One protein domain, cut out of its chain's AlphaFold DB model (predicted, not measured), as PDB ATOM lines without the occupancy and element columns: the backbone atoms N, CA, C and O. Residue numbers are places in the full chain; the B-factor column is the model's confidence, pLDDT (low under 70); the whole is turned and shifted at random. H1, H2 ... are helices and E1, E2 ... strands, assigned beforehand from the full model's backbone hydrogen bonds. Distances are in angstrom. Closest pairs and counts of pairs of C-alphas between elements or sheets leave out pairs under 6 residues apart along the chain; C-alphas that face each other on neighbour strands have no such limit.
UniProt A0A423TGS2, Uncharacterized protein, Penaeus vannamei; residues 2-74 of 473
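AT A GLANCE: This is residues 2 to 74 of the 473 residues of an uncharacterized protein of Penaeus vannamei (UniProt A0A423TGS2). There is little regular structure here: a two-strand hairpin, E1 and E2, lies in the middle, with the short helix H1 near one end of E1, and the long unnamed stretch 43 to 74 runs back past the hairpin and then returns. The printed part has 73 residues, in the order H1, E1, E2, of mixed class, with only 18 in named elements. It is compact, with a radius of gyration of the C-alphas of 12.7 A and spans of 37 by 28 by 20 A.

IN THESE COORDINATES: Find C-alpha 23 at (34.838, 77.538, 109.594); from there E1, residues 23 to 27, runs 14.0 A. E2, residues 38 to 42, runs 13.5 A to C-alpha 42 at (34.137, 75.639, 104.856). H1, residues 3 to 10, spans 10.4 A.

HOW THE PARTS SIT: E1 and E2 form an antiparallel hairpin at 178 degrees; look for N 27 and O 38, 2.8 A apart, within hydrogen-bond range. The closest C-alphas of H1 and E1 are Leu 10 and Thr 26, 7.9 A apart. H1 and E2 are apart. In H1 every O i to N i+4 pair is within hydrogen-bond range.

THE WHOLE: The farthest C-alphas, Gly 46 and Gln 61, are 38.0 A apart. The printed part has no cut; the H1 to E1 link is long. Look for pLDDT under 70 at residues 2 to 9, 45 to 47 and 69 to 74.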
ATOM      1  N   GLN A   2      48.326  90.360 111.140       52.66
ATOM      2  CA  GLN A   2      48.347  89.103 111.923       52.66
ATOM      3  C   GLN A   2      48.352  87.801 111.084       52.66
ATOM      4  O   GLN A   2      48.949  86.810 111.497       52.66
ATOM      5  N   PHE A   3      47.771  87.792 109.877       53.22
ATOM      6  CA  PHE A   3      47.625  86.568 109.064       53.22
ATOM      7  C   PHE A   3      48.926  86.046 108.431       53.22
ATOM      8  O   PHE A   3      49.099  84.840 108.266       53.22
ATOM      9  N   THR A   4      49.874  86.927 108.107       53.41
ATOM     10  CA  THR A   4      51.168  86.545 107.512       53.41
ATOM     11  C   THR A   4      52.043  85.748 108.478       53.41
ATOM     12  O   THR A   4      52.714  84.810 108.052       53.41
ATOM     13  N   SER A   5      51.985  86.063 109.777       57.22
ATOM     14  CA  SER A   5      52.690  85.316 110.826       57.22
ATOM     15  C   SER A   5      52.105  83.908 111.001       57.22
ATOM     16  O   SER A   5      52.849  82.928 110.987       57.22
ATOM     17  N   ALA A   6      50.772  83.790 111.034       59.16
ATOM     18  CA  ALA A   6      50.077  82.509 111.152       59.16
ATOM     19  C   ALA A   6      50.286  81.594 109.928       59.16
ATOM     20  O   ALA A   6      50.468  80.386 110.079       59.16
ATOM     21  N   ARG A   7      50.345  82.156 108.711       61.81
ATOM     22  CA  ARG A   7      50.653  81.403 107.479       61.81
ATOM     23  C   ARG A   7      52.040  80.755 107.530       61.81
ATOM     24  O   ARG A   7      52.208  79.614 107.104       61.81
ATOM     25  N   GLN A   8      53.029  81.468 108.073       62.59
ATOM     26  CA  GLN A   8      54.399  80.970 108.205       62.59
ATOM     27  C   GLN A   8      54.550  79.956 109.346       62.59
ATOM     28  O   GLN A   8      55.250  78.958 109.170       62.59
ATOM     29  N   SER A   9      53.884  80.175 110.484       69.44
ATOM     30  CA  SER A   9      53.993  79.299 111.654       69.44
ATOM     31  C   SER A   9      53.195  78.001 111.516       69.44
ATOM     32  O   SER A   9      53.683  76.946 111.915       69.44
ATOM     33  N   LEU A  10      51.987  78.063 110.941       75.81
ATOM     34  CA  LEU A  10      51.088  76.912 110.792       75.81
ATOM     35  C   LEU A  10      51.263  76.182 109.456       75.81
ATOM     36  O   LEU A  10      50.755  75.072 109.302       75.81
ATOM     37  N   ARG A  11      51.994  76.782 108.502       81.94
ATOM     38  CA  ARG A  11      52.158  76.256 107.135       81.94
ATOM     39  C   ARG A  11      50.802  75.953 106.477       81.94
ATOM     40  O   ARG A  11      50.630  74.941 105.803       81.94
ATOM     41  N   SER A  12      49.843  76.847 106.701       84.75
ATOM     42  CA  SER A  12      48.501  76.801 106.122       84.75
ATOM     43  C   SER A  12      48.504  77.394 104.713       84.75
ATOM     44  O   SER A  12      49.178  78.400 104.461       84.75
ATOM     45  N   SER A  13      47.755  76.781 103.796       82.62
ATOM     46  CA  SER A  13      47.515  77.343 102.469       82.62
ATOM     47  C   SER A  13      46.185  78.079 102.351       82.62
ATOM     48  O   SER A  13      46.013  78.744 101.340       82.62
ATOM     49  N   GLN A  14      45.253  77.949 103.302       79.94
ATOM     50  CA  GLN A  14      43.890  78.491 103.184       79.94
ATOM     51  C   GLN A  14      43.570  79.630 104.158       79.94
ATOM     52  O   GLN A  14      42.552  80.296 103.991       79.94
ATOM     53  N   ILE A  15      44.423  79.912 105.150       81.88
ATOM     54  CA  ILE A  15      44.122  80.906 106.197       81.88
ATOM     55  C   ILE A  15      43.891  82.323 105.649       81.88
ATOM     56  O   ILE A  15      43.138  83.095 106.234       81.88
ATOM     57  N   GLN A  16      44.511  82.679 104.519       73.69
ATOM     58  CA  GLN A  16      44.299  83.982 103.883       73.69
ATOM     59  C   GLN A  16      42.920  84.123 103.218       73.69
ATOM     60  O   GLN A  16      42.501  85.244 102.945       73.69
ATOM     61  N   ASN A  17      42.235  83.005 102.963       75.31
ATOM     62  CA  ASN A  17      40.926  82.961 102.312       75.31
ATOM     63  C   ASN A  17      39.769  82.998 103.328       75.31
ATOM     64  O   ASN A  17      38.611  82.956 102.927       75.31
ATOM     65  N   LEU A  18      40.069  83.071 104.631       78.31
ATOM     66  CA  LEU A  18      39.081  83.042 105.707       78.31
ATOM     67  C   LEU A  18      38.214  84.314 105.709       78.31
ATOM     68  O   LEU A  18      38.724  85.417 105.919       78.31
ATOM     69  N   GLN A  19      36.904  84.167 105.513       79.81
ATOM     70  CA  GLN A  19      35.928  85.257 105.573       79.81
ATOM     71  C   GLN A  19      35.095  85.226 106.864       79.81
ATOM     72  O   GLN A  19      35.210  84.344 107.718       79.81
ATOM     73  N   PHE A  20      34.243  86.240 107.033       77.38
ATOM     74  CA  PHE A  20      33.328  86.326 108.167       77.38
ATOM     75  C   PHE A  20      32.399  85.099 108.220       77.38
ATOM     76  O   PHE A  20      31.685  84.821 107.261       77.38
ATOM     77  N   ARG A  21      32.377  84.419 109.376       80.56
ATOM     78  CA  ARG A  21      31.596  83.195 109.668       80.56
ATOM     79  C   ARG A  21      32.018  81.924 108.927       80.56
ATOM     80  O   ARG A  21      31.318  80.913 109.017       80.56
ATOM     81  N   ASP A  22      33.168  81.936 108.265       83.25
ATOM     82  CA  ASP A  22      33.764  80.707 107.754       83.25
ATOM     83  C   ASP A  22      34.222  79.817 108.914       83.25
ATOM     84  O   ASP A  22      34.504  80.281 110.023       83.25
ATOM     85  N   GLN A  23      34.275  78.513 108.668       86.75
ATOM     86  CA  GLN A  23      34.838  77.538 109.594       86.75
ATOM     87  C   GLN A  23      36.101  76.951 108.987       86.75
ATOM     88  O   GLN A  23      36.167  76.681 107.788       86.75
ATOM     89  N   TRP A  24      37.122  76.764 109.813       88.31
ATOM     90  CA  TRP A  24      38.433  76.337 109.354       88.31
ATOM     91  C   TRP A  24      39.123  75.491 110.407       88.31
ATOM     92  O   TRP A  24      39.093  75.825 111.590       88.31
ATOM     93  N   TYR A  25      39.779  74.424 109.961       89.44
ATOM     94  CA  TYR A  25      40.741  73.703 110.779       89.44
ATOM     95  C   TYR A  25      42.010  73.421 109.983       89.44
ATOM     96  O   TYR A  25      41.995  73.253 108.760       89.44
ATOM     97  N   THR A  26      43.114  73.308 110.711       88.94
ATOM     98  CA  THR A  26      44.369  72.778 110.194       88.94
ATOM     99  C   THR A  26      45.023  71.904 111.259       88.94
ATOM    100  O   THR A  26      45.059  72.264 112.434       88.94
ATOM    101  N   VAL A  27      45.533  70.743 110.854       90.06
ATOM    102  CA  VAL A  27      46.377  69.885 111.690       90.06
ATOM    103  C   VAL A  27      47.780  69.938 111.115       90.06
ATOM    104  O   VAL A  27      47.997  69.512 109.989       90.06
ATOM    105  N   THR A  28      48.744  70.479 111.852       88.88
ATOM    106  CA  THR A  28      50.103  70.724 111.346       88.88
ATOM    107  C   THR A  28      51.159  70.247 112.338       88.88
ATOM    108  O   THR A  28      50.866  69.976 113.500       88.88
ATOM    109  N   GLN A  29      52.405  70.143 111.877       87.75
ATOM    110  CA  GLN A  29      53.550  69.757 112.693       87.75
ATOM    111  C   GLN A  29      54.617  70.840 112.579       87.75
ATOM    112  O   GLN A  29      54.993  71.256 111.480       87.75
ATOM    113  N   ARG A  30      55.119  71.311 113.723       84.56
ATOM    114  CA  ARG A  30      56.156  72.347 113.756       84.56
ATOM    115  C   ARG A  30      57.386  71.866 112.978       84.56
ATOM    116  O   ARG A  30      57.921  70.802 113.269       84.56
ATOM    117  N   GLY A  31      57.822  72.657 111.998       81.94
ATOM    118  CA  GLY A  31      58.951  72.315 111.124       81.94
ATOM    119  C   GLY A  31      58.583  71.545 109.849       81.94
ATOM    120  O   GLY A  31      59.485  71.173 109.105       81.94
ATOM    121  N   ILE A  32      57.291  71.331 109.558       86.69
ATOM    122  CA  ILE A  32      56.855  70.716 108.295       86.69
ATOM    123  C   ILE A  32      57.354  71.521 107.078       86.69
ATOM    124  O   ILE A  32      57.320  72.758 107.058       86.69
ATOM    125  N   SER A  33      57.835  70.798 106.063       85.31
ATOM    126  CA  SER A  33      58.236  71.355 104.767       85.31
ATOM    127  C   SER A  33      57.052  71.324 103.798       85.31
ATOM    128  O   SER A  33      56.489  70.257 103.555       85.31
ATOM    129  N   GLY A  34      56.671  72.480 103.248       85.56
ATOM    130  CA  GLY A  34      55.451  72.651 102.447       85.56
ATOM    131  C   GLY A  34      54.221  73.002 103.293       85.56
ATOM    132  O   GLY A  34      54.364  73.422 104.438       85.56
ATOM    133  N   PHE A  35      53.027  72.854 102.718       86.25
ATOM    134  CA  PHE A  35      51.746  73.109 103.382       86.25
ATOM    135  C   PHE A  35      51.194  71.860 104.075       86.25
ATOM    136  O   PHE A  35      51.448  70.740 103.617       86.25
ATOM    137  N   SER A  36      50.418  72.032 105.149       87.38
ATOM    138  CA  SER A  36      49.778  70.891 105.813       87.38
ATOM    139  C   SER A  36      48.787  70.175 104.879       87.38
ATOM    140  O   SER A  36      47.931  70.830 104.299       87.38
ATOM    141  N   PRO A  37      48.838  68.837 104.737       84.44
ATOM    142  CA  PRO A  37      47.849  68.100 103.952       84.44
ATOM    143  C   PRO A  37      46.482  67.975 104.649       84.44
ATOM    144  O   PRO A  37      45.528  67.545 104.005       84.44
ATOM    145  N   TYR A  38      46.397  68.308 105.941       88.62
ATOM    146  CA  TYR A  38      45.190  68.204 106.760       88.62
ATOM    147  C   TYR A  38      44.677  69.606 107.073       88.62
ATOM    148  O   TYR A  38      44.911  70.155 108.148       88.62
ATOM    149  N   GLU A  39      44.015  70.206 106.095       87.75
ATOM    150  CA  GLU A  39      43.458  71.548 106.186       87.75
ATOM    151  C   GLU A  39      42.126  71.595 105.437       87.75
ATOM    152  O   GLU A  39      41.993  71.023 104.357       87.75
ATOM    153  N   THR A  40      41.116  72.250 106.008       86.12
ATOM    154  CA  THR A  40      39.823  72.458 105.342       86.12
ATOM    155  C   THR A  40      39.230  73.794 105.755       86.12
ATOM    156  O   THR A  40      39.196  74.133 106.936       86.12
ATOM    157  N   LEU A  41      38.736  74.530 104.759       84.56
ATOM    158  CA  LEU A  41      37.996  75.781 104.888       84.56
ATOM    159  C   LEU A  41      36.565  75.534 104.385       84.56
ATOM    160  O   LEU A  41      36.383  75.227 103.207       84.56
ATOM    161  N   LYS A  42      35.554  75.653 105.253       82.12
ATOM    162  CA  LYS A  42      34.137  75.639 104.856       82.12
ATOM    163  C   LYS A  42      33.590  77.071 104.895       82.12
ATOM    164  O   LYS A  42      33.495  77.635 105.989       82.12
ATOM    165  N   PRO A  43      33.213  77.659 103.742       76.12
ATOM    166  CA  PRO A  43      32.673  79.010 103.714       76.12
ATOM    167  C   PRO A  43      31.293  79.083 104.379       76.12
ATOM    168  O   PRO A  43      30.541  78.096 104.435       76.12
ATOM    169  N   SER A  44      30.936  80.266 104.874       76.44
ATOM    170  CA  SER A  44      29.594  80.535 105.390       76.44
ATOM    171  C   SER A  44      28.541  80.398 104.283       76.44
ATOM    172  O   SER A  44      28.705  80.871 103.155       76.44
ATOM    173  N   LYS A  45      27.422  79.733 104.591       66.56
ATOM    174  CA  LYS A  45      26.300  79.568 103.654       66.56
ATOM    175  C   LYS A  45      25.178  80.520 104.047       66.56
ATOM    176  O   LYS A  45      24.593  80.382 105.115       66.56
ATOM    177  N   GLY A  46      24.896  81.517 103.206       60.12
ATOM    178  CA  GLY A  46      23.833  82.500 103.468       60.12
ATOM    179  C   GLY A  46      24.048  83.323 104.747       60.12
ATOM    180  O   GLY A  46      23.083  83.715 105.393       60.12
ATOM    181  N   GLY A  47      25.306  83.536 105.150       62.50
ATOM    182  CA  GLY A  47      25.655  84.216 106.400       62.50
ATOM    183  C   GLY A  47      25.470  83.369 107.664       62.50
ATOM    184  O   GLY A  47      25.681  83.887 108.757       62.50
ATOM    185  N   LEU A  48      25.101  82.091 107.561       71.44
ATOM    186  CA  LEU A  48      25.057  81.150 108.685       71.44
ATOM    187  C   LEU A  48      26.400  80.417 108.834       71.44
ATOM    188  O   LEU A  48      27.131  80.231 107.859       71.44
ATOM    189  N   TRP A  49      26.720  80.005 110.064       76.56
ATOM    190  CA  TRP A  49      27.895  79.183 110.364       76.56
ATOM    191  C   TRP A  49      27.761  77.785 109.735       76.56
ATOM    192  O   TRP A  49      26.694  77.177 109.812       76.56
ATOM    193  N   SER A  50      28.846  77.267 109.153       77.06
ATOM    194  CA  SER A  50      28.909  75.935 108.524       77.06
ATOM    195  C   SER A  50      29.798  74.992 109.353       77.06
ATOM    196  O   SER A  50      30.995  74.927 109.069       77.06
ATOM    197  N   PRO A  51      29.280  74.288 110.381       81.88
ATOM    198  CA  PRO A  51      30.113  73.522 111.307       81.88
ATOM    199  C   PRO A  51      30.956  72.457 110.592       81.88
ATOM    200  O   PRO A  51      30.529  71.844 109.606       81.88
ATOM    201  N   ILE A  52      32.172  72.248 111.098       84.44
ATOM    202  CA  ILE A  52      33.055  71.169 110.660       84.44
ATOM    203  C   ILE A  52      33.040  70.087 111.734       84.44
ATOM    204  O   ILE A  52      33.403  70.353 112.875       84.44
ATOM    205  N   ASP A  53      32.638  68.885 111.336       85.62
ATOM    206  CA  ASP A  53      32.668  67.680 112.155       85.62
ATOM    207  C   ASP A  53      33.383  66.588 111.349       85.62
ATOM    208  O   ASP A  53      32.820  66.030 110.409       85.62
ATOM    209  N   GLU A  54      34.673  66.384 111.627       83.44
ATOM    210  CA  GLU A  54      35.557  65.485 110.878       83.44
ATOM    211  C   GLU A  54      36.397  64.671 111.869       83.44
ATOM    212  O   GLU A  54      37.042  65.230 112.758       83.44
ATOM    213  N   HIS A  55      36.429  63.350 111.690       90.25
ATOM    214  CA  HIS A  55      37.163  62.421 112.549       90.25
ATOM    215  C   HIS A  55      38.103  61.566 111.696       90.25
ATOM    216  O   HIS A  55      37.658  60.833 110.816       90.25
ATOM    217  N   PHE A  56      39.413  61.651 111.934       87.75
ATOM    218  CA  PHE A  56      40.405  60.907 111.156       87.75
ATOM    219  C   PHE A  56      41.701  60.671 111.937       87.75
ATOM    220  O   PHE A  56      42.056  61.413 112.851       87.75
ATOM    221  N   CYS A  57      42.439  59.634 111.540       90.50
ATOM    222  CA  CYS A  57      43.760  59.338 112.084       90.50
ATOM    223  C   CYS A  57      44.836  60.172 111.381       90.50
ATOM    224  O   CYS A  57      44.870  60.266 110.153       90.50
ATOM    225  N   VAL A  58      45.761  60.722 112.166       89.81
ATOM    226  CA  VAL A  58      46.878  61.531 111.670       89.81
ATOM    227  C   VAL A  58      48.186  60.768 111.890       89.81
ATOM    228  O   VAL A  58      48.430  60.295 113.004       89.81
ATOM    229  N   PRO A  59      49.045  60.605 110.866       89.25
ATOM    230  CA  PRO A  59      50.318  59.916 111.032       89.25
ATOM    231  C   PRO A  59      51.251  60.713 111.954       89.25
ATOM    232  O   PRO A  59      51.246  61.941 111.951       89.25
ATOM    233  N   ARG A  60      52.114  60.013 112.705       86.31
ATOM    234  CA  ARG A  60      53.062  60.636 113.656       86.31
ATOM    235  C   ARG A  60      54.052  61.614 113.005       86.31
ATOM    236  O   ARG A  60      54.577  62.485 113.690       86.31
ATOM    237  N   GLN A  61      54.337  61.445 111.713       88.88
ATOM    238  CA  GLN A  61      55.144  62.370 110.918       88.88
ATOM    239  C   GLN A  61      54.337  62.855 109.714       88.88
ATOM    240  O   GLN A  61      53.972  62.063 108.840       88.88
ATOM    241  N   LEU A  62      54.075  64.161 109.661       87.44
ATOM    242  CA  LEU A  62      53.350  64.790 108.561       87.44
ATOM    243  C   LEU A  62      54.277  65.081 107.376       87.44
ATOM    244  O   LEU A  62      55.305  65.742 107.519       87.44
ATOM    245  N   LYS A  63      53.877  64.647 106.176       88.31
ATOM    246  CA  LYS A  63      54.520  65.042 104.914       88.31
ATOM    247  C   LYS A  63      53.747  66.206 104.301       88.31
ATOM    248  O   LYS A  63      52.594  66.037 103.911       88.31
ATOM    249  N   GLY A  64      54.372  67.378 104.227       83.69
ATOM    250  CA  GLY A  64      53.738  68.554 103.637       83.69
ATOM    251  C   GLY A  64      53.617  68.460 102.117       83.69
ATOM    252  O   GLY A  64      54.371  67.749 101.447       83.69
ATOM    253  N   ARG A  65      52.645  69.185 101.558       83.69
ATOM    254  CA  ARG A  65      52.416  69.299 100.112       83.69
ATOM    255  C   ARG A  65      53.098  70.553  99.571       83.69
ATOM    256  O   ARG A  65      53.014  71.616 100.177       83.69
ATOM    257  N   LYS A  66      53.754  70.448  98.410       80.44
ATOM    258  CA  LYS A  66      54.386  71.606  97.743       80.44
ATOM    259  C   LYS A  66      53.357  72.579  97.169       80.44
ATOM    260  O   LYS A  66      53.577  73.782  97.186       80.44
ATOM    261  N   ILE A  67      52.250  72.038  96.670       74.31
ATOM    262  CA  ILE A  67      51.146  72.784  96.076       74.31
ATOM    263  C   ILE A  67      49.871  72.259  96.722       74.31
ATOM    264  O   ILE A  67      49.658  71.046  96.789       74.31
ATOM    265  N   MET A  68      49.041  73.174  97.197       70.12
ATOM    266  CA  MET A  68      47.671  72.884  97.584       70.12
ATOM    267  C   MET A  68      46.787  73.794  96.732       70.12
ATOM    268  O   MET A  68      46.886  75.010  96.893       70.12
ATOM    269  N   PRO A  69      46.018  73.246  95.774       62.91
ATOM    270  CA  PRO A  69      45.062  74.038  95.014       62.91
ATOM    271  C   PRO A  69      44.053  74.647  95.982       62.91
ATOM    272  O   PRO A  69      43.611  73.956  96.906       62.91
ATOM    273  N   ASP A  70      43.695  75.911  95.783       59.69
ATOM    274  CA  ASP A  70      42.612  76.496  96.558       59.69
ATOM    275  C   ASP A  70      41.325  75.689  96.313       59.69
ATOM    276  O   ASP A  70      41.013  75.371  95.159       59.69
ATOM    277  N   PRO A  71      40.585  75.290  97.367       56.66
ATOM    278  CA  PRO A  71      39.253  74.753  97.185       56.66
ATOM    279  C   PRO A  71      38.445  75.815  96.441       56.66
ATOM    280  O   PRO A  71      38.579  77.002  96.729       56.66
ATOM    281  N   ASN A  72      37.613  75.407  95.480       54.16
ATOM    282  CA  ASN A  72      36.686  76.327  94.826       54.16
ATOM    283  C   ASN A  72      35.742  76.891  95.902       54.16
ATOM    284  O   ASN A  72      34.727  76.281  96.221       54.16
ATOM    285  N   VAL A  73      36.098  78.037  96.494       54.62
ATOM    286  CA  VAL A  73      35.386  78.686  97.614       54.62
ATOM    287  C   VAL A  73      33.947  79.041  97.224       54.62
ATOM    288  O   VAL A  73      33.062  79.183  98.064       54.62
ATOM    289  N   MET A  74      33.695  79.122  95.923       56.56
ATOM    290  CA  MET A  74      32.411  79.419  95.323       56.56
ATOM    291  C   MET A  74      31.995  78.203  94.493       56.56
ATOM    292  O   MET A  74      32.382  78.080  93.337       56.56
TER     293      MET A  74